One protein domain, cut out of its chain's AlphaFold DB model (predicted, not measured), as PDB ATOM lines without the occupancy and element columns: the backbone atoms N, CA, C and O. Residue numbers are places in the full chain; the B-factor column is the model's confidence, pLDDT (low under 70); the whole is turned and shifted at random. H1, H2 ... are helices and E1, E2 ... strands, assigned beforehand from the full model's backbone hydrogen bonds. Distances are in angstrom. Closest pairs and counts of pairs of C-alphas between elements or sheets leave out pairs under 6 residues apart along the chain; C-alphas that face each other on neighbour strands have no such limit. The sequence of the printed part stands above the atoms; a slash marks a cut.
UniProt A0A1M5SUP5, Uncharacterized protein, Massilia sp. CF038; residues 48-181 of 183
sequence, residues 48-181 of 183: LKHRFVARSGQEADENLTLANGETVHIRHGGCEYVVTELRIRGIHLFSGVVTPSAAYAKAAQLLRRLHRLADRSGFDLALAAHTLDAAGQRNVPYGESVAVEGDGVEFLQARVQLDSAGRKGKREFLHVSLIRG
ATOM      1  N   LEU A  48     160.640  82.476  94.275       94.94
ATOM      2  CA  LEU A  48     161.639  81.877  95.177       94.94
ATOM      3  C   LEU A  48     161.163  81.809  96.626       94.94
ATOM      4  O   LEU A  48     161.509  80.891  97.365       94.94
ATOM      5  N   LYS A  49     160.444  82.842  97.066       96.25
ATOM      6  CA  LYS A  49     159.877  82.940  98.413       96.25
ATOM      7  C   LYS A  49     158.494  83.541  98.299       96.25
ATOM      8  O   LYS A  49     158.322  84.502  97.554       96.25
ATOM      9  N   HIS A  50     157.560  83.017  99.076       96.44
ATOM     10  CA  HIS A  50     156.188  83.496  99.149       96.44
ATOM     11  C   HIS A  50     155.705  83.455 100.597       96.44
ATOM     12  O   HIS A  50     156.058  82.545 101.350       96.44
ATOM     13  N   ARG A  51     154.946  84.473 100.998       97.38
ATOM     14  CA  ARG A  51     154.281  84.540 102.296       97.38
ATOM     15  C   ARG A  51     152.990  85.335 102.168       97.38
ATOM     16  O   ARG A  51     153.044  86.529 101.885       97.38
ATOM     17  N   PHE A  52     151.876  84.693 102.484       96.44
ATOM     18  CA  PHE A  52     150.570  85.324 102.640       96.44
ATOM     19  C   PHE A  52     150.213  85.442 104.128       96.44
ATOM     20  O   PHE A  52     150.469  84.520 104.905       96.44
ATOM     21  N   VAL A  53     149.666  86.586 104.539       96.69
ATOM     22  CA  VAL A  53     149.237  86.857 105.915       96.69
ATOM     23  C   VAL A  53     147.899  87.587 105.880       96.69
ATOM     24  O   VAL A  53     147.858  88.777 105.569       96.69
ATOM     25  N   ALA A  54     146.822  86.901 106.259       94.50
ATOM     26  CA  ALA A  54     145.550  87.554 106.544       94.50
ATOM     27  C   ALA A  54     145.707  88.495 107.754       94.50
ATOM     28  O   ALA A  54     146.311  88.131 108.767       94.50
ATOM     29  N   ARG A  55     145.212  89.727 107.628       92.12
ATOM     30  CA  ARG A  55     145.226  90.759 108.679       92.12
ATOM     31  C   ARG A  55     143.874  90.878 109.366       92.12
ATOM     32  O   ARG A  55     143.822  91.086 110.574       92.12
ATOM     33  N   SER A  56     142.808  90.731 108.592       88.38
ATOM     34  CA  SER A  56     141.414  90.715 109.025       88.38
ATOM     35  C   SER A  56     140.609  89.845 108.052       88.38
ATOM     36  O   SER A  56     141.183  89.262 107.131       88.38
ATOM     37  N   GLY A  57     139.283  89.790 108.207       85.38
ATOM     38  CA  GLY A  57     138.411  89.115 107.240       85.38
ATOM     39  C   GLY A  57     138.401  89.761 105.847       85.38
ATOM     40  O   GLY A  57     137.856  89.181 104.922       85.38
ATOM     41  N   GLN A  58     138.980  90.956 105.670       88.50
ATOM     42  CA  GLN A  58     138.929  91.704 104.403       88.50
ATOM     43  C   GLN A  58     140.285  92.244 103.942       88.50
ATOM     44  O   GLN A  58     140.388  92.800 102.849       88.50
ATOM     45  N   GLU A  59     141.330  92.097 104.754       91.62
ATOM     46  CA  GLU A  59     142.664  92.605 104.451       91.62
ATOM     47  C   GLU A  59     143.710  91.506 104.574       91.62
ATOM     48  O   GLU A  59     143.677  90.686 105.496       91.62
ATOM     49  N   ALA A  60     144.686  91.518 103.674       95.19
ATOM     50  CA  ALA A  60     145.835  90.629 103.734       95.19
ATOM     51  C   ALA A  60     147.080  91.284 103.138       95.19
ATOM     52  O   ALA A  60     146.994  92.126 102.245       95.19
ATOM     53  N   ASP A  61     148.245  90.845 103.603       97.00
ATOM     54  CA  ASP A  61     149.527  91.158 102.982       97.00
ATOM     55  C   ASP A  61     150.098  89.907 102.318       97.00
ATOM     56  O   ASP A  61     150.139  88.824 102.905       97.00
ATOM     57  N   GLU A  62     150.638  90.073 101.120       96.75
ATOM     58  CA  GLU A  62     151.305  89.019 100.373       96.75
ATOM     59  C   GLU A  62     152.682  89.496  99.910       96.75
ATOM     60  O   GLU A  62     152.847  90.550  99.303       96.75
ATOM     61  N   ASN A  63     153.714  88.732 100.253       97.69
ATOM     62  CA  ASN A  63     155.104  89.064  99.976       97.69
ATOM     63  C   ASN A  63     155.727  87.966  99.129       97.69
ATOM     64  O   ASN A  63     155.695  86.796  99.507       97.69
ATOM     65  N   LEU A  64     156.366  88.352  98.029       96.12
ATOM     66  CA  LEU A  64     157.066  87.432  97.142       96.12
ATOM     67  C   LEU A  64     158.462  87.942  96.782       96.12
ATOM     68  O   LEU A  64     158.708  89.140  96.642       96.12
ATOM     69  N   THR A  65     159.391  87.002  96.634       96.44
ATOM     70  CA  THR A  65     160.708  87.224  96.025       96.44
ATOM     71  C   THR A  65     160.760  86.449  94.721       96.44
ATOM     72  O   THR A  65     160.571  85.235  94.723       96.44
ATOM     73  N   LEU A  66     161.011  87.142  93.618       94.81
ATOM     74  CA  LEU A  66     161.079  86.558  92.282       94.81
ATOM     75  C   LEU A  66     162.476  86.000  91.988       94.81
ATOM     76  O   LEU A  66     163.461  86.399  92.610       94.81
ATOM     77  N   ALA A  67     162.575  85.115  90.995       93.12
ATOM     78  CA  ALA A  67     163.831  84.485  90.570       93.12
ATOM     79  C   ALA A  67     164.939  85.483  90.192       93.12
ATOM     80  O   ALA A  67     166.120  85.185  90.331       93.12
ATOM     81  N   ASN A  68     164.568  86.687  89.758       91.75
ATOM     82  CA  ASN A  68     165.512  87.750  89.422       91.75
ATOM     83  C   ASN A  68     165.885  88.658  90.612       91.75
ATOM     84  O   ASN A  68     166.488  89.712  90.415       91.75
ATOM     85  N   GLY A  69     165.509  88.279  91.836       93.44
ATOM     86  CA  GLY A  69     165.824  89.003  93.068       93.44
ATOM     87  C   GLY A  69     164.916  90.198  93.370       93.44
ATOM     88  O   GLY A  69     165.106  90.855  94.394       93.44
ATOM     89  N   GLU A  70     163.930  90.495  92.521       95.12
ATOM     90  CA  GLU A  70     162.928  91.518  92.821       95.12
ATOM     91  C   GLU A  70     161.999  91.064  93.955       95.12
ATOM     92  O   GLU A  70     161.606  89.899  94.038       95.12
ATOM     93  N   THR A  71     161.610  92.004  94.814       96.81
ATOM     94  CA  THR A  71     160.611  91.775  95.863       96.81
ATOM     95  C   THR A  71     159.317  92.480  95.494       96.81
ATOM     96  O   THR A  71     159.351  93.680  95.209       96.81
ATOM     97  N   VAL A  72     158.193  91.773  95.557       96.94
ATOM     98  CA  VAL A  72     156.859  92.360  95.389       96.94
ATOM     99  C   VAL A  72     156.101  92.221  96.702       96.94
ATOM    100  O   VAL A  72     156.021  91.139  97.280       96.94
ATOM    101  N   HIS A  73     155.589  93.345  97.183       97.44
ATOM    102  CA  HIS A  73     154.676  93.418  98.311       97.44
ATOM    103  C   HIS A  73     153.300  93.781  97.772       97.44
ATOM    104  O   HIS A  73     153.153  94.821  97.130       97.44
ATOM    105  N   ILE A  74     152.315  92.945  98.050       95.94
ATOM    106  CA  ILE A  74     150.934  93.108  97.633       95.94
ATOM    107  C   ILE A  74     150.106  93.330  98.892       95.94
ATOM    108  O   ILE A  74     150.156  92.517  99.813       95.94
ATOM    109  N   ARG A  75     149.373  94.439  98.947       95.38
ATOM    110  CA  ARG A  75     148.369  94.673  99.986       95.38
ATOM    111  C   ARG A  75     146.995  94.473  99.374       95.38
ATOM    112  O   ARG A  75     146.652  95.171  98.425       95.38
ATOM    113  N   HIS A  76     146.243  93.532  99.920       91.88
ATOM    114  CA  HIS A  76     144.855  93.264  99.571       91.88
ATOM    115  C   HIS A  76     143.963  93.975 100.581       91.88
ATOM    116  O   HIS A  76     144.179  93.841 101.786       91.88
ATOM    117  N   GLY A  77     142.965  94.717 100.114       88.25
ATOM    118  CA  GLY A  77     142.027  95.370 101.017       88.25
ATOM    119  C   GLY A  77     140.796  95.949 100.337       88.25
ATOM    120  O   GLY A  77     140.537  95.710  99.152       88.25
ATOM    121  N   GLY A  78     140.062  96.721 101.136       78.12
ATOM    122  CA  GLY A  78     138.885  97.482 100.740       78.12
ATOM    123  C   GLY A  78     137.572  96.699 100.861       78.12
ATOM    124  O   GLY A  78     137.500  95.504 100.564       78.12
ATOM    125  N   CYS A  79     136.545  97.395 101.357       76.50
ATOM    126  CA  CYS A  79     135.232  96.815 101.624       76.50
ATOM    127  C   CYS A  79     134.246  97.083 100.479       76.50
ATOM    128  O   CYS A  79     133.782  96.143  99.846       76.50
ATOM    129  N   GLU A  80     133.998  98.356 100.155       73.81
ATOM    130  CA  GLU A  80     133.166  98.752  99.005       73.81
ATOM    131  C   GLU A  80     133.895  98.542  97.663       73.81
ATOM    132  O   GLU A  80     133.284  98.170  96.668       73.81
ATOM    133  N   TYR A  81     135.221  98.716  97.655       74.75
ATOM    134  CA  TYR A  81     136.089  98.533  96.490       74.75
ATOM    135  C   TYR A  81     137.133  97.467  96.803       74.75
ATOM    136  O   TYR A  81     137.699  97.461  97.896       74.75
ATOM    137  N   VAL A  82     137.456  96.605  95.843       80.12
ATOM    138  CA  VAL A  82     138.651  95.763  95.922       80.12
ATOM    139  C   VAL A  82     139.854  96.606  95.544       80.12
ATOM    140  O   VAL A  82     139.928  97.098  94.422       80.12
ATOM    141  N   VAL A  83     140.807  96.752  96.462       83.75
ATOM    142  CA  VAL A  83     142.072  97.438  96.198       83.75
ATOM    143  C   VAL A  83     143.224  96.464  96.392       83.75
ATOM    144  O   VAL A  83     143.374  95.860  97.457       83.75
ATOM    145  N   THR A  84     144.052  96.341  95.360       89.00
ATOM    146  CA  THR A  84     145.325  95.629  95.412       89.00
ATOM    147  C   THR A  84     146.454  96.609  95.122       89.00
ATOM    148  O   THR A  84     146.633  97.057  93.991       89.00
ATOM    149  N   GLU A  85     147.234  96.940  96.151       93.81
ATOM    150  CA  GLU A  85     148.436  97.771  96.025       93.81
ATOM    151  C   GLU A  85     149.656  96.875  95.794       93.81
ATOM    152  O   GLU A  85     150.020  96.080  96.661       93.81
ATOM    153  N   LEU A  86     150.334  97.031  94.660       95.25
ATOM    154  CA  LEU A  86     151.564  96.327  94.319       95.25
ATOM    155  C   LEU A  86     152.762  97.262  94.451       95.25
ATOM    156  O   LEU A  86     152.919  98.229  93.705       95.25
ATOM    157  N   ARG A  87     153.668  96.938  95.372       96.12
ATOM    158  CA  ARG A  87     154.949  97.628  95.559       96.12
ATOM    159  C   ARG A  87     156.084  96.712  95.149       96.12
ATOM    160  O   ARG A  87     156.396  95.748  95.845       96.12
ATOM    161  N   ILE A  88     156.737  97.045  94.042       95.06
ATOM    162  CA  ILE A  88     157.870  96.298  93.504       95.06
ATOM    163  C   ILE A  88     159.159  97.027  93.868       95.06
ATOM    164  O   ILE A  88     159.242  98.251  93.754       95.06
ATOM    165  N   ARG A  89     160.176  96.280  94.303       95.44
ATOM    166  CA  ARG A  89     161.525  96.799  94.564       95.44
ATOM    167  C   ARG A  89     162.590  95.885  93.971       95.44
ATOM    168  O   ARG A  89     162.480  94.665  94.054       95.44
ATOM    169  N   GLY A  90     163.652  96.482  93.435       91.56
ATOM    170  CA  GLY A  90     164.788  95.767  92.851       91.56
ATOM    171  C   GLY A  90     166.006  96.674  92.671       91.56
ATOM    172  O   GLY A  90     165.940  97.864  92.963       91.56
ATOM    173  N   ILE A  91     167.131  96.111  92.226       86.56
ATOM    174  CA  ILE A  91     168.371  96.869  91.941       86.56
ATOM    175  C   ILE A  91     168.474  97.219  90.440       86.56
ATOM    176  O   ILE A  91     169.203  98.131  90.067       86.56
ATOM    177  N   HIS A  92     167.716  96.513  89.593       88.12
ATOM    178  CA  HIS A  92     167.751  96.619  88.129       88.12
ATOM    179  C   HIS A  92     166.339  96.669  87.518       88.12
ATOM    180  O   HIS A  92     166.054  96.034  86.501       88.12
ATOM    181  N   LEU A  93     165.419  97.393  88.158       89.19
ATOM    182  CA  LEU A  93     164.119  97.691  87.559       89.19
ATOM    183  C   LEU A  93     164.280  98.615  86.344       89.19
ATOM    184  O   LEU A  93     163.654  98.364  85.315       89.19
ATOM    185  N   PHE A  94     165.139  99.627  86.425       90.38
ATOM    186  CA  PHE A  94     165.369 100.621  85.385       90.38
ATOM    187  C   PHE A  94     166.822 100.592  84.909       90.38
ATOM    188  O   PHE A  94     167.761 100.532  85.697       90.38
ATOM    189  N   SER A  95     167.026 100.700  83.597       81.69
ATOM    190  CA  SER A  95     168.357 100.771  82.982       81.69
ATOM    191  C   SER A  95     168.942 102.194  82.942       81.69
ATOM    192  O   SER A  95     170.014 102.395  82.382       81.69
ATOM    193  N   GLY A  96     168.273 103.196  83.530       83.31
ATOM    194  CA  GLY A  96     168.650 104.606  83.386       83.31
ATOM    195  C   GLY A  96     167.823 105.566  84.242       83.31
ATOM    196  O   GLY A  96     167.368 105.207  85.325       83.31
ATOM    197  N   VAL A  97     167.657 106.807  83.778       85.31
ATOM    198  CA  VAL A  97     166.806 107.807  84.445       85.31
ATOM    199  C   VAL A  97     165.353 107.330  84.442       85.31
ATOM    200  O   VAL A  97     164.846 106.872  83.420       85.31
ATOM    201  N   VAL A  98     164.679 107.448  85.587       91.31
ATOM    202  CA  VAL A  98     163.262 107.093  85.713       91.31
ATOM    203  C   VAL A  98     162.422 108.237  85.152       91.31
ATOM    204  O   VAL A  98     162.205 109.242  85.824       91.31
ATOM    205  N   THR A  99     161.974 108.093  83.907       91.88
ATOM    206  CA  THR A  99     160.987 108.990  83.290       91.88
ATOM    207  C   THR A  99     159.577 108.420  83.468       91.88
ATOM    208  O   THR A  99     159.445 107.203  83.626       91.88
ATOM    209  N   PRO A 100     158.512 109.245  83.401       92.31
ATOM    210  CA  PRO A 100     157.137 108.748  83.444       92.31
ATOM    211  C   PRO A 100     156.873 107.652  82.408       92.31
ATOM    212  O   PRO A 100     156.456 106.557  82.769       92.31
ATOM    213  N   SER A 101     157.215 107.892  81.139       92.38
ATOM    214  CA  SER A 101     157.042 106.904  80.063       92.38
ATOM    215  C   SER A 101     157.768 105.580  80.357       92.38
ATOM    216  O   SER A 101     157.168 104.508  80.250       92.38
ATOM    217  N   ALA A 102     159.023 105.635  80.825       93.62
ATOM    218  CA  ALA A 102     159.770 104.435  81.203       93.62
ATOM    219  C   ALA A 102     159.155 103.716  82.417       93.62
ATOM    220  O   ALA A 102     159.171 102.487  82.479       93.62
ATOM    221  N   ALA A 103     158.599 104.460  83.377       96.06
ATOM    222  CA  ALA A 103     157.922 103.901  84.541       96.06
ATOM    223  C   ALA A 103     156.626 103.175  84.176       96.06
ATOM    224  O   ALA A 103     156.428 102.055  84.643       96.06
ATOM    225  N   TYR A 104     155.797 103.751  83.302       97.00
ATOM    226  CA  TYR A 104     154.592 103.098  82.783       97.00
ATOM    227  C   TYR A 104     154.924 101.816  82.019       97.00
ATOM    228  O   TYR A 104     154.406 100.755  82.364       97.00
ATOM    229  N   ALA A 105     155.858 101.883  81.064       95.38
ATOM    230  CA  ALA A 105     156.289 100.708  80.305       95.38
ATOM    231  C   ALA A 105     156.842  99.608  81.227       95.38
ATOM    232  O   ALA A 105     156.558  98.417  81.055       95.38
ATOM    233  N   LYS A 106     157.604  99.994  82.261       96.12
ATOM    234  CA  LYS A 106     158.124  99.039  83.240       96.12
ATOM    235  C   LYS A 106     157.017  98.439  84.103       96.12
ATOM    236  O   LYS A 106     157.025  97.230  84.320       96.12
ATOM    237  N   ALA A 107     156.069  99.244  84.575       96.81
ATOM    238  CA  ALA A 107     154.924  98.773  85.345       96.81
ATOM    239  C   ALA A 107     154.078  97.776  84.534       96.81
ATOM    240  O   ALA A 107     153.792  96.686  85.026       96.81
ATOM    241  N   ALA A 108     153.787  98.075  83.266       97.00
ATOM    242  CA  ALA A 108     153.098  97.163  82.358       97.00
ATOM    243  C   ALA A 108     153.875  95.851  82.148       97.00
ATOM    244  O   ALA A 108     153.313  94.758  82.251       97.00
ATOM    245  N   GLN A 109     155.192  95.922  81.919       96.06
ATOM    246  CA  GLN A 109     156.039  94.730  81.809       96.06
ATOM    247  C   GLN A 109     155.982  93.864  83.080       96.06
ATOM    248  O   GLN A 109     155.921  92.634  82.988       96.06
ATOM    249  N   LEU A 110     156.004  94.494  84.258       95.00
ATOM    250  CA  LEU A 110     155.906  93.805  85.543       95.00
ATOM    251  C   LEU A 110     154.545  93.133  85.717       95.00
ATOM    252  O   LEU A 110     154.520  91.953  86.057       95.00
ATOM    253  N   LEU A 111     153.441  93.825  85.424       95.88
ATOM    254  CA  LEU A 111     152.097  93.247  85.497       95.88
ATOM    255  C   LEU A 111     151.940  92.051  84.551       95.88
ATOM    256  O   LEU A 111     151.478  91.000  84.983       95.88
ATOM    257  N   ARG A 112     152.444  92.130  83.309       96.31
ATOM    258  CA  ARG A 112     152.475  90.973  82.390       96.31
ATOM    259  C   ARG A 112     153.277  89.802  82.942       96.31
ATOM    260  O   ARG A 112     152.938  88.648  82.698       96.31
ATOM    261  N   ARG A 113     154.390  90.076  83.628       94.56
ATOM    262  CA  ARG A 113     155.201  89.020  84.242       94.56
ATOM    263  C   ARG A 113     154.467  88.389  85.417       94.56
ATOM    264  O   ARG A 113     154.448  87.172  85.494       94.56
ATOM    265  N   LEU A 114     153.850  89.194  86.278       94.44
ATOM    266  CA  LEU A 114     153.038  88.712  87.393       94.44
ATOM    267  C   LEU A 114     151.822  87.919  86.907       94.44
ATOM    268  O   LEU A 114     151.546  86.872  87.472       94.44
ATOM    269  N   HIS A 115     151.173  88.334  85.817       94.50
ATOM    270  CA  HIS A 115     150.080  87.593  85.184       94.50
ATOM    271  C   HIS A 115     150.475  86.159  84.813       94.50
ATOM    272  O   HIS A 115     149.731  85.229  85.086       94.50
ATOM    273  N   ARG A 116     151.670  85.968  84.236       93.62
ATOM    274  CA  ARG A 116     152.178  84.631  83.882       93.62
ATOM    275  C   ARG A 116     152.552  83.773  85.089       93.62
ATOM    276  O   ARG A 116     152.752  82.577  84.923       93.62
ATOM    277  N   LEU A 117     152.752  84.400  86.246       92.50
ATOM    278  CA  LEU A 117     153.158  83.722  87.470       92.50
ATOM    279  C   LEU A 117     151.965  83.411  88.367       92.50
ATOM    280  O   LEU A 117     152.008  82.393  89.029       92.50
ATOM    281  N   ALA A 118     150.946  84.270  88.409       88.94
ATOM    282  CA  ALA A 118     149.805  84.140  89.307       88.94
ATOM    283  C   ALA A 118     149.026  82.833  89.068       88.94
ATOM    284  O   ALA A 118     148.763  82.467  87.925       88.94
ATOM    285  N   ASP A 119     148.615  82.166  90.152       80.25
ATOM    286  CA  ASP A 119     147.759  80.969  90.078       80.25
ATOM    287  C   ASP A 119     146.315  81.429  89.895       80.25
ATOM    288  O   ASP A 119     145.545  80.870  89.115       80.25
ATOM    289  N   ARG A 120     145.956  82.471  90.648       80.62
ATOM    290  CA  ARG A 120     144.657  83.135  90.645       80.62
ATOM    291  C   ARG A 120     144.894  84.613  90.900       80.62
ATOM    292  O   ARG A 120     145.744  84.984  91.696       80.62
ATOM    293  N   SER A 121     144.149  85.480  90.235       78.94
ATOM    294  CA  SER A 121     144.183  86.913  90.515       78.94
ATOM    295  C   SER A 121     142.761  87.435  90.482       78.94
ATOM    296  O   SER A 121     142.026  87.165  89.536       78.94
ATOM    297  N   GLY A 122     142.385  88.221  91.493       78.56
ATOM    298  CA  GLY A 122     141.116  88.953  91.487       78.56
ATOM    299  C   GLY A 122     141.056  90.058  90.423       78.56
ATOM    300  O   GLY A 122     140.005  90.661  90.238       78.56
ATOM    301  N   PHE A 123     142.170  90.317  89.732       83.38
ATOM    302  CA  PHE A 123     142.312  91.312  88.674       83.38
ATOM    303  C   PHE A 123     142.855  90.690  87.389       83.38
ATOM    304  O   PHE A 123     143.773  89.863  87.435       83.38
ATOM    305  N   ASP A 124     142.387  91.183  86.243       88.94
ATOM    306  CA  ASP A 124     143.042  90.930  84.963       88.94
ATOM    307  C   ASP A 124     144.328  91.767  84.855       88.94
ATOM    308  O   ASP A 124     144.343  92.932  84.447       88.94
ATOM    309  N   LEU A 125     145.439  91.156  85.272       92.44
ATOM    310  CA  LEU A 125     146.763  91.777  85.248       92.44
ATOM    311  C   LEU A 125     147.269  92.041  83.821       92.44
ATOM    312  O   LEU A 125     148.099  92.933  83.632       92.44
ATOM    313  N   ALA A 126     146.805  91.284  82.822       93.19
ATOM    314  CA  ALA A 126     147.189  91.506  81.433       93.19
ATOM    315  C   ALA A 126     146.498  92.761  80.892       93.19
ATOM    316  O   ALA A 126     147.169  93.634  80.335       93.19
ATOM    317  N   LEU A 127     145.193  92.897  81.129       91.94
ATOM    318  CA  LEU A 127     144.429  94.069  80.718       91.94
ATOM    319  C   LEU A 127     144.920  95.339  81.425       91.94
ATOM    320  O   LEU A 127     145.216  96.335  80.766       91.94
ATOM    321  N   ALA A 128     145.157  95.275  82.741       93.81
ATOM    322  CA  ALA A 128     145.756  96.381  83.490       93.81
ATOM    323  C   ALA A 128     147.134  96.797  82.932       93.81
ATOM    324  O   ALA A 128     147.457  97.986  82.882       93.81
ATOM    325  N   ALA A 129     147.945  95.842  82.462       96.31
ATOM    326  CA  ALA A 129     149.211  96.151  81.801       96.31
ATOM    327  C   ALA A 129     149.018  96.897  80.473       96.31
ATOM    328  O   ALA A 129     149.741  97.856  80.205       96.31
ATOM    329  N   HIS A 130     148.049  96.486  79.651       95.06
ATOM    330  CA  HIS A 130     147.712  97.189  78.410       95.06
ATOM    331  C   HIS A 130     147.242  98.623  78.677       95.06
ATOM    332  O   HIS A 130     147.696  99.551  78.005       95.06
ATOM    333  N   THR A 131     146.412  98.826  79.702       94.94
ATOM    334  CA  THR A 131     145.965 100.160  80.117       94.94
ATOM    335  C   THR A 131     147.131 101.046  80.561       94.94
ATOM    336  O   THR A 131     147.175 102.221  80.191       94.94
ATOM    337  N   LEU A 132     148.109 100.505  81.299       96.62
ATOM    338  CA  LEU A 132     149.307 101.256  81.691       96.62
ATOM    339  C   LEU A 132     150.189 101.640  80.498       96.62
ATOM    340  O   LEU A 132     150.709 102.755  80.476       96.62
ATOM    341  N   ASP A 133     150.335 100.775  79.493       96.75
ATOM    342  CA  ASP A 133     151.064 101.131  78.268       96.75
ATOM    343  C   ASP A 133     150.389 102.303  77.541       96.75
ATOM    344  O   ASP A 133     151.052 103.282  77.188       96.75
ATOM    345  N   ALA A 134     149.062 102.253  77.378       94.94
ATOM    346  CA  ALA A 134     148.295 103.336  76.765       94.94
ATOM    347  C   ALA A 134     148.359 104.638  77.590       94.94
ATOM    348  O   ALA A 134     148.472 105.733  77.038       94.94
ATOM    349  N   ALA A 135     148.323 104.543  78.922       95.19
ATOM    350  CA  ALA A 135     148.508 105.687  79.816       95.19
ATOM    351  C   ALA A 135     149.902 106.322  79.654       95.19
ATOM    352  O   ALA A 135     150.016 107.545  79.546       95.19
ATOM    353  N   GLY A 136     150.947 105.497  79.541       95.56
ATOM    354  CA  GLY A 136     152.313 105.946  79.278       95.56
ATOM    355  C   GLY A 136     152.464 106.672  77.939       95.56
ATOM    356  O   GLY A 136     153.146 107.692  77.878       95.56
ATOM    357  N   GLN A 137     151.791 106.203  76.882       94.81
ATOM    358  CA  GLN A 137     151.778 106.863  75.566       94.81
ATOM    359  C   GLN A 137     151.066 108.224  75.586       94.81
ATOM    360  O   GLN A 137     151.442 109.131  74.845       94.81
ATOM    361  N   ARG A 138     150.067 108.386  76.462       94.81
ATOM    362  CA  ARG A 138     149.324 109.640  76.661       94.81
ATOM    363  C   ARG A 138     149.974 110.592  77.671       94.81
ATOM    364  O   ARG A 138     149.439 111.669  77.899       94.81
ATOM    365  N   ASN A 139     151.118 110.222  78.259       93.38
ATOM    366  CA  ASN A 139     151.799 110.979  79.316       93.38
ATOM    367  C   ASN A 139     150.907 111.275  80.535       93.38
ATOM    368  O   ASN A 139     150.972 112.364  81.106       93.38
ATOM    369  N   VAL A 140     150.082 110.306  80.936       93.81
ATOM    370  CA  VAL A 140     149.223 110.431  82.121       93.81
ATOM    371  C   VAL A 140     150.090 110.672  83.373       93.81
ATOM    372  O   VAL A 140     151.038 109.914  83.608       93.81
ATOM    373  N   PRO A 141     149.813 111.707  84.188       94.31
ATOM    374  CA  PRO A 141     150.515 111.946  85.448       94.31
ATOM    375  C   PRO A 141     150.469 110.743  86.400       94.31
ATOM    376  O   PRO A 141     149.540 109.939  86.374       94.31
ATOM    377  N   TYR A 142     151.464 110.615  87.280       94.94
ATOM    378  CA  TYR A 142     151.373 109.640  88.370       94.94
ATOM    379  C   TYR A 142     150.207 109.964  89.303       94.94
ATOM    380  O   TYR A 142     149.876 111.130  89.521       94.94
ATOM    381  N   GLY A 143     149.623 108.922  89.888       93.62
ATOM    382  CA  GLY A 143     148.484 109.044  90.791       93.62
ATOM    383  C   GLY A 143     147.140 109.248  90.085       93.62
ATOM    384  O   GLY A 143     146.113 109.310  90.754       93.62
ATOM    385  N   GLU A 144     147.112 109.327  88.753       93.75
ATOM    386  CA  GLU A 144     145.863 109.359  88.000       93.75
ATOM    387  C   GLU A 144     145.376 107.932  87.707       93.75
ATOM    388  O   GLU A 144     146.078 107.110  87.114       93.75
ATOM    389  N   SER A 145     144.155 107.629  88.156       91.06
ATOM    390  CA  SER A 145     143.495 106.343  87.925       91.06
ATOM    391  C   SER A 145     142.885 106.270  86.528       91.06
ATOM    392  O   SER A 145     141.914 106.975  86.233       91.06
ATOM    393  N   VAL A 146     143.357 105.326  85.717       92.06
ATOM    394  CA  VAL A 146     142.870 105.075  84.356       92.06
ATOM    395  C   VAL A 146     141.929 103.874  84.360       92.06
ATOM    396  O   VAL A 146     142.230 102.852  84.978       92.06
ATOM    397  N   ALA A 147     140.781 103.994  83.692       89.75
ATOM    398  CA  ALA A 147     139.851 102.879  83.535       89.75
ATOM    399  C   ALA A 147     140.496 101.745  82.724       89.75
ATOM    400  O   ALA A 147     141.158 101.985  81.712       89.75
ATOM    401  N   VAL A 148     140.307 100.517  83.191       84.12
ATOM    402  CA  VAL A 148     140.747  99.304  82.508       84.12
ATOM    403  C   VAL A 148     139.611  98.880  81.579       84.12
ATOM    404  O   VAL A 148     138.649  98.258  82.013       84.12
ATOM    405  N   GLU A 149     139.683  99.302  80.315       77.81
ATOM    406  CA  GLU A 149     138.644  99.025  79.315       77.81
ATOM    407  C   GLU A 149     138.694  97.563  78.851       77.81
ATOM    408  O   GLU A 149     139.720  97.103  78.356       77.81
ATOM    409  N   GLY A 150     137.570  96.857  78.994       67.56
ATOM    410  CA  GLY A 150     137.355  95.476  78.563       67.56
ATOM    411  C   GLY A 150     135.867  95.227  78.303       67.56
ATOM    412  O   GLY A 150     135.000  95.853  78.907       67.56
ATOM    413  N   ASP A 151     135.578  94.340  77.364       45.88
ATOM    414  CA  ASP A 151     134.328  94.083  76.638       45.88
ATOM    415  C   ASP A 151     133.210  93.374  77.438       45.88
ATOM    416  O   ASP A 151     132.344  92.711  76.866       45.88
ATOM    417  N   GLY A 152     133.168  93.552  78.763       55.19
ATOM    418  CA  GLY A 152     132.174  92.930  79.643       55.19
ATOM    419  C   GLY A 152     131.625  93.866  80.723       55.19
ATOM    420  O   GLY A 152     132.328  94.725  81.250       55.19
ATOM    421  N   VAL A 153     130.356  93.656  81.092       53.34
ATOM    422  CA  VAL A 153     129.608  94.420  82.115       53.34
ATOM    423  C   VAL A 153     130.269  94.411  83.503       53.34
ATOM    424  O   VAL A 153     130.082  95.355  84.263       53.34
ATOM    425  N   GLU A 154     131.094  93.406  83.807       53.50
ATOM    426  CA  GLU A 154     131.816  93.282  85.086       53.50
ATOM    427  C   GLU A 154     133.105  94.127  85.158       53.50
ATOM    428  O   GLU A 154     133.651  94.352  86.239       53.50
ATOM    429  N   PHE A 155     133.601  94.639  84.024       55.09
ATOM    430  CA  PHE A 155     134.863  95.390  83.950       55.09
ATOM    431  C   PHE A 155     134.687  96.906  84.060       55.09
ATOM    432  O   PHE A 155     135.670  97.632  84.209       55.09
ATOM    433  N   LEU A 156     133.442  97.395  84.068       55.25
ATOM    434  CA  LEU A 156     133.104  98.824  84.025       55.25
ATOM    435  C   LEU A 156     133.580  99.635  85.245       55.25
ATOM    436  O   LEU A 156     133.436 100.856  85.263       55.25
ATOM    437  N   GLN A 157     134.168  98.991  86.254       73.69
ATOM    438  CA  GLN A 157     134.676  99.651  87.458       73.69
ATOM    439  C   GLN A 157     136.126  99.283  87.802       73.69
ATOM    440  O   GLN A 157     136.607  99.641  88.881       73.69
ATOM    441  N   ALA A 158     136.834  98.574  86.917       86.81
ATOM    442  CA  ALA A 158     138.250  98.293  87.107       86.81
ATOM    443  C   ALA A 158     139.096  99.510  86.699       86.81
ATOM    444  O   ALA A 158     138.912 100.108  85.640       86.81
ATOM    445  N   ARG A 159     140.043  99.895  87.551       91.12
ATOM    446  CA  ARG A 159     140.968 101.007  87.343       91.12
ATOM    447  C   ARG A 159     142.376 100.568  87.708       91.12
ATOM    448  O   ARG A 159     142.578  99.796  88.646       91.12
ATOM    449  N   VAL A 160     143.349 101.090  86.979       94.75
ATOM    450  CA  VAL A 160     144.769 100.941  87.286       94.75
ATOM    451  C   VAL A 160     145.393 102.317  87.444       94.75
ATOM    452  O   VAL A 160     145.097 103.247  86.694       94.75
ATOM    453  N   GLN A 161     146.263 102.443  88.434       96.12
ATOM    454  CA  GLN A 161     146.960 103.677  88.753       96.12
ATOM    455  C   GLN A 161     148.438 103.377  88.971       96.12
ATOM    456  O   GLN A 161     148.789 102.492  89.750       96.12
ATOM    457  N   LEU A 162     149.316 104.123  88.301       96.94
ATOM    458  CA  LEU A 162     150.733 104.161  88.647       96.94
ATOM    459  C   LEU A 162     150.940 105.283  89.668       96.94
ATOM    460  O   LEU A 162     150.990 106.457  89.310       96.94
ATOM    461  N   ASP A 163     151.043 104.925  90.945       96.94
ATOM    462  CA  ASP A 163     151.112 105.882  92.053       96.94
ATOM    463  C   ASP A 163     152.449 106.616  92.103       96.94
ATOM    464  O   ASP A 163     152.518 107.809  92.386       96.94
ATOM    465  N   SER A 164     153.541 105.878  91.900       96.88
ATOM    466  CA  SER A 164     154.893 106.434  91.940       96.88
ATOM    467  C   SER A 164     155.929 105.458  91.388       96.88
ATOM    468  O   SER A 164     155.749 104.238  91.391       96.88
ATOM    469  N   ALA A 165     157.063 106.008  90.966       97.00
ATOM    470  CA  ALA A 165     158.240 105.263  90.553       97.00
ATOM    471  C   ALA A 165     159.502 106.053  90.893       97.00
ATOM    472  O   ALA A 165     159.487 107.286  90.869       97.00
ATOM    473  N   GLY A 166     160.612 105.372  91.167       96.06
ATOM    474  CA  GLY A 166     161.869 106.077  91.380       96.06
ATOM    475  C   GLY A 166     162.996 105.238  91.957       96.06
ATOM    476  O   GLY A 166     162.984 104.008  91.924       96.06
ATOM    477  N   ARG A 167     163.987 105.946  92.504       94.31
ATOM    478  CA  ARG A 167     165.152 105.393  93.205       94.31
ATOM    479  C   ARG A 167     165.197 105.909  94.637       94.31
ATOM    480  O   ARG A 167     165.071 107.106  94.872       94.31
ATOM    481  N   LYS A 168     165.424 105.010  95.595       90.38
ATOM    482  CA  LYS A 168     165.709 105.323  96.999       90.38
ATOM    483  C   LYS A 168     167.004 104.622  97.406       90.38
ATOM    484  O   LYS A 168     167.028 103.414  97.653       90.38
ATOM    485  N   GLY A 169     168.099 105.379  97.452       89.69
ATOM    486  CA  GLY A 169     169.443 104.818  97.608       89.69
ATOM    487  C   GLY A 169     169.804 103.925  96.416       89.69
ATOM    488  O   GLY A 169     169.641 104.327  95.270       89.69
ATOM    489  N   LYS A 170     170.256 102.694  96.684       88.25
ATOM    490  CA  LYS A 170     170.596 101.695  95.649       88.25
ATOM    491  C   LYS A 170     169.397 100.887  95.133       88.25
ATOM    492  O   LYS A 170     169.586  99.967  94.345       88.25
ATOM    493  N   ARG A 171     168.186 101.152  95.632       90.00
ATOM    494  CA  ARG A 171     166.985 100.393  95.269       90.00
ATOM    495  C   ARG A 171     166.066 101.232  94.409       90.00
ATOM    496  O   ARG A 171     165.784 102.386  94.718       90.00
ATOM    497  N   GLU A 172     165.563 100.609  93.367       95.06
ATOM    498  CA  GLU A 172     164.514 101.125  92.510       95.06
ATOM    499  C   GLU A 172     163.165 100.618  92.997       95.06
ATOM    500  O   GLU A 172     163.080  99.545  93.607       95.06
ATOM    501  N   PHE A 173     162.113 101.394  92.750       96.50
ATOM    502  CA  PHE A 173     160.762 101.029  93.142       96.50
ATOM    503  C   PHE A 173     159.710 101.443  92.116       96.50
ATOM    504  O   PHE A 173     159.881 102.425  91.391       96.50
ATOM    505  N   LEU A 174     158.608 100.695  92.127       97.00
ATOM    506  CA  LEU A 174     157.352 100.976  91.436       97.00
ATOM    507  C   LEU A 174     156.189 100.706  92.393       97.00
ATOM    508  O   LEU A 174     156.226  99.722  93.136       97.00
ATOM    509  N   HIS A 175     155.183 101.575  92.380       97.81
ATOM    510  CA  HIS A 175     153.951 101.419  93.146       97.81
ATOM    511  C   HIS A 175     152.753 101.536  92.210       97.81
ATOM    512  O   HIS A 175     152.585 102.569  91.565       97.81
ATOM    513  N   VAL A 176     151.972 100.466  92.116       97.19
ATOM    514  CA  VAL A 176     150.793 100.366  91.254       97.19
ATOM    515  C   VAL A 176     149.604  99.981  92.119       97.19
ATOM    516  O   VAL A 176     149.707  99.030  92.889       97.19
ATOM    517  N   SER A 177     148.479 100.658  91.946       95.94
ATOM    518  CA  SER A 177     147.208 100.285  92.557       95.94
ATOM    519  C   SER A 177     146.256  99.737  91.498       95.94
ATOM    520  O   SER A 177     146.097 100.322  90.425       95.94
ATOM    521  N   LEU A 178     145.630  98.605  91.805       93.12
ATOM    522  CA  LEU A 178     144.521  98.027  91.053       93.12
ATOM    523  C   LEU A 178     143.260  98.187  91.893       93.12
ATOM    524  O   LEU A 178     143.238  97.783  93.054       93.12
ATOM    525  N   ILE A 179     142.235  98.801  91.322       90.12
ATOM    526  CA  ILE A 179     140.992  99.130  92.016       90.12
ATOM    527  C   ILE A 179     139.852  98.524  91.214       90.12
ATOM    528  O   ILE A 179     139.784  98.730  90.008       90.12
ATOM    529  N   ARG A 180     138.960  97.775  91.850       86.12
ATOM    530  CA  ARG A 180     137.722  97.285  91.240       86.12
ATOM    531  C   ARG A 180     136.569  97.704  92.136       86.12
ATOM    532  O   ARG A 180     136.615  97.433  93.334       86.12
ATOM    533  N   GLY A 181     135.593  98.407  91.575       75.12
ATOM    534  CA  GLY A 181     134.395  98.798  92.315       75.12
ATOM    535  C   GLY A 181     133.485  97.628  92.695       75.12
ATOM    536  O   GLY A 181     133.847  96.474  92.438       75.12
TER     537      GLY A 181
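Overview. This is residues 48 to 181 of the 183 residues of an uncharacterized protein of Massilia sp. CF038 (UniProt A0A1M5SUP5). One twisted sheet of seven strands makes a wall, and a helical hairpin, H1 and H2, packs across one face of it, over the half with E4, E7, E6 and E5; the other face has no named helix. E1, at one edge, is the strand farthest from the middle, and the short E5 makes the other edge. The printed part has 134 residues with two named helices and seven named strands, in the order E1 E2 E3 E4 H1 H2 E5 E6 E7; across the sheet the order is E1 E2 E3 E4 E7 E6 E5, antiparallel throughout. The class is mixed, helices and strands, in two layers, helices on one face of a sheet. The whole is compact, with a radius of gyration of the C-alphas of 14.4 A, and rounded, spanning 40 by 36 by 23 A.

Along the chain. In the sheet, E1 is residues 48 to 54, from C-alpha 48 at (161.639, 81.877, 95.177), 20.5 A long. E2 is residues 60 to 66, E3 residues 71 to 77, and E4 residues 82 to 90, 26.3 A. E7 is residues 171 to 180, 29.7 A, ending with C-alpha 180 at (137.722, 97.285, 91.240). E6 is residues 158 to 168, 30.0 A, and E5 residues 145 to 147, 6.7 A. H1 is residues 100 to 117, 25.7 A, from C-alpha 100 at (157.137, 108.748, 83.444), and H2 is residues 125 to 137, 18.6 A.

Arrangement. E1 E2 E3 E4 and E5 E6 E7 are meanders, each strand the antiparallel neighbour of the one before. Within hydrogen-bond range are N 51 and O 63 of E1 and E2, 2.9 A, N 62 and O 74 of E2 and E3, 2.8 A, and N 73 and O 87 of E3 and E4, 2.9 A. E4 and E7 have N 86 and O 176 at 2.7 A, E7 and E6 have N 161 and O 177 at 2.9 A, and E6 and E5 have N 146 and O 160 at 2.9 A. H1 is on the sheet at a height of 8.7 A, over E4, E7 and E6, and runs across the strands, at 75 degrees to E4 on the local plane; its closest C-alphas to E6 are those of Ala 103 and Ala 165, 6.2 A. H2 is on the same face at a height of 8.8 A, over E6 and only just over E5, with 3 C-alphas falling on E5. It runs across the strands, at 67 degrees to E6 on the local plane, and its closest C-alphas to E6 are those of Ala 128 and Val 160, 6.0 A. H1 and H2 touch as a helical hairpin, at a shallow tilt of 12 degrees, opposite ways, closest at the C-alphas of Ala 108 and Ala 129, 4.1 A. In H1 and H2 every O i to N i+4 pair is within hydrogen-bond range. E1 and E7 are apart.

Size, cuts and confidence. The two C-alphas farthest apart are those of Val 153 and Gly 169, 44.0 A. The printed part has no cut, and no link is long. The mean pLDDT of the printed part is 89.9; residues 150 to 156, between E5 and E6, are under 70.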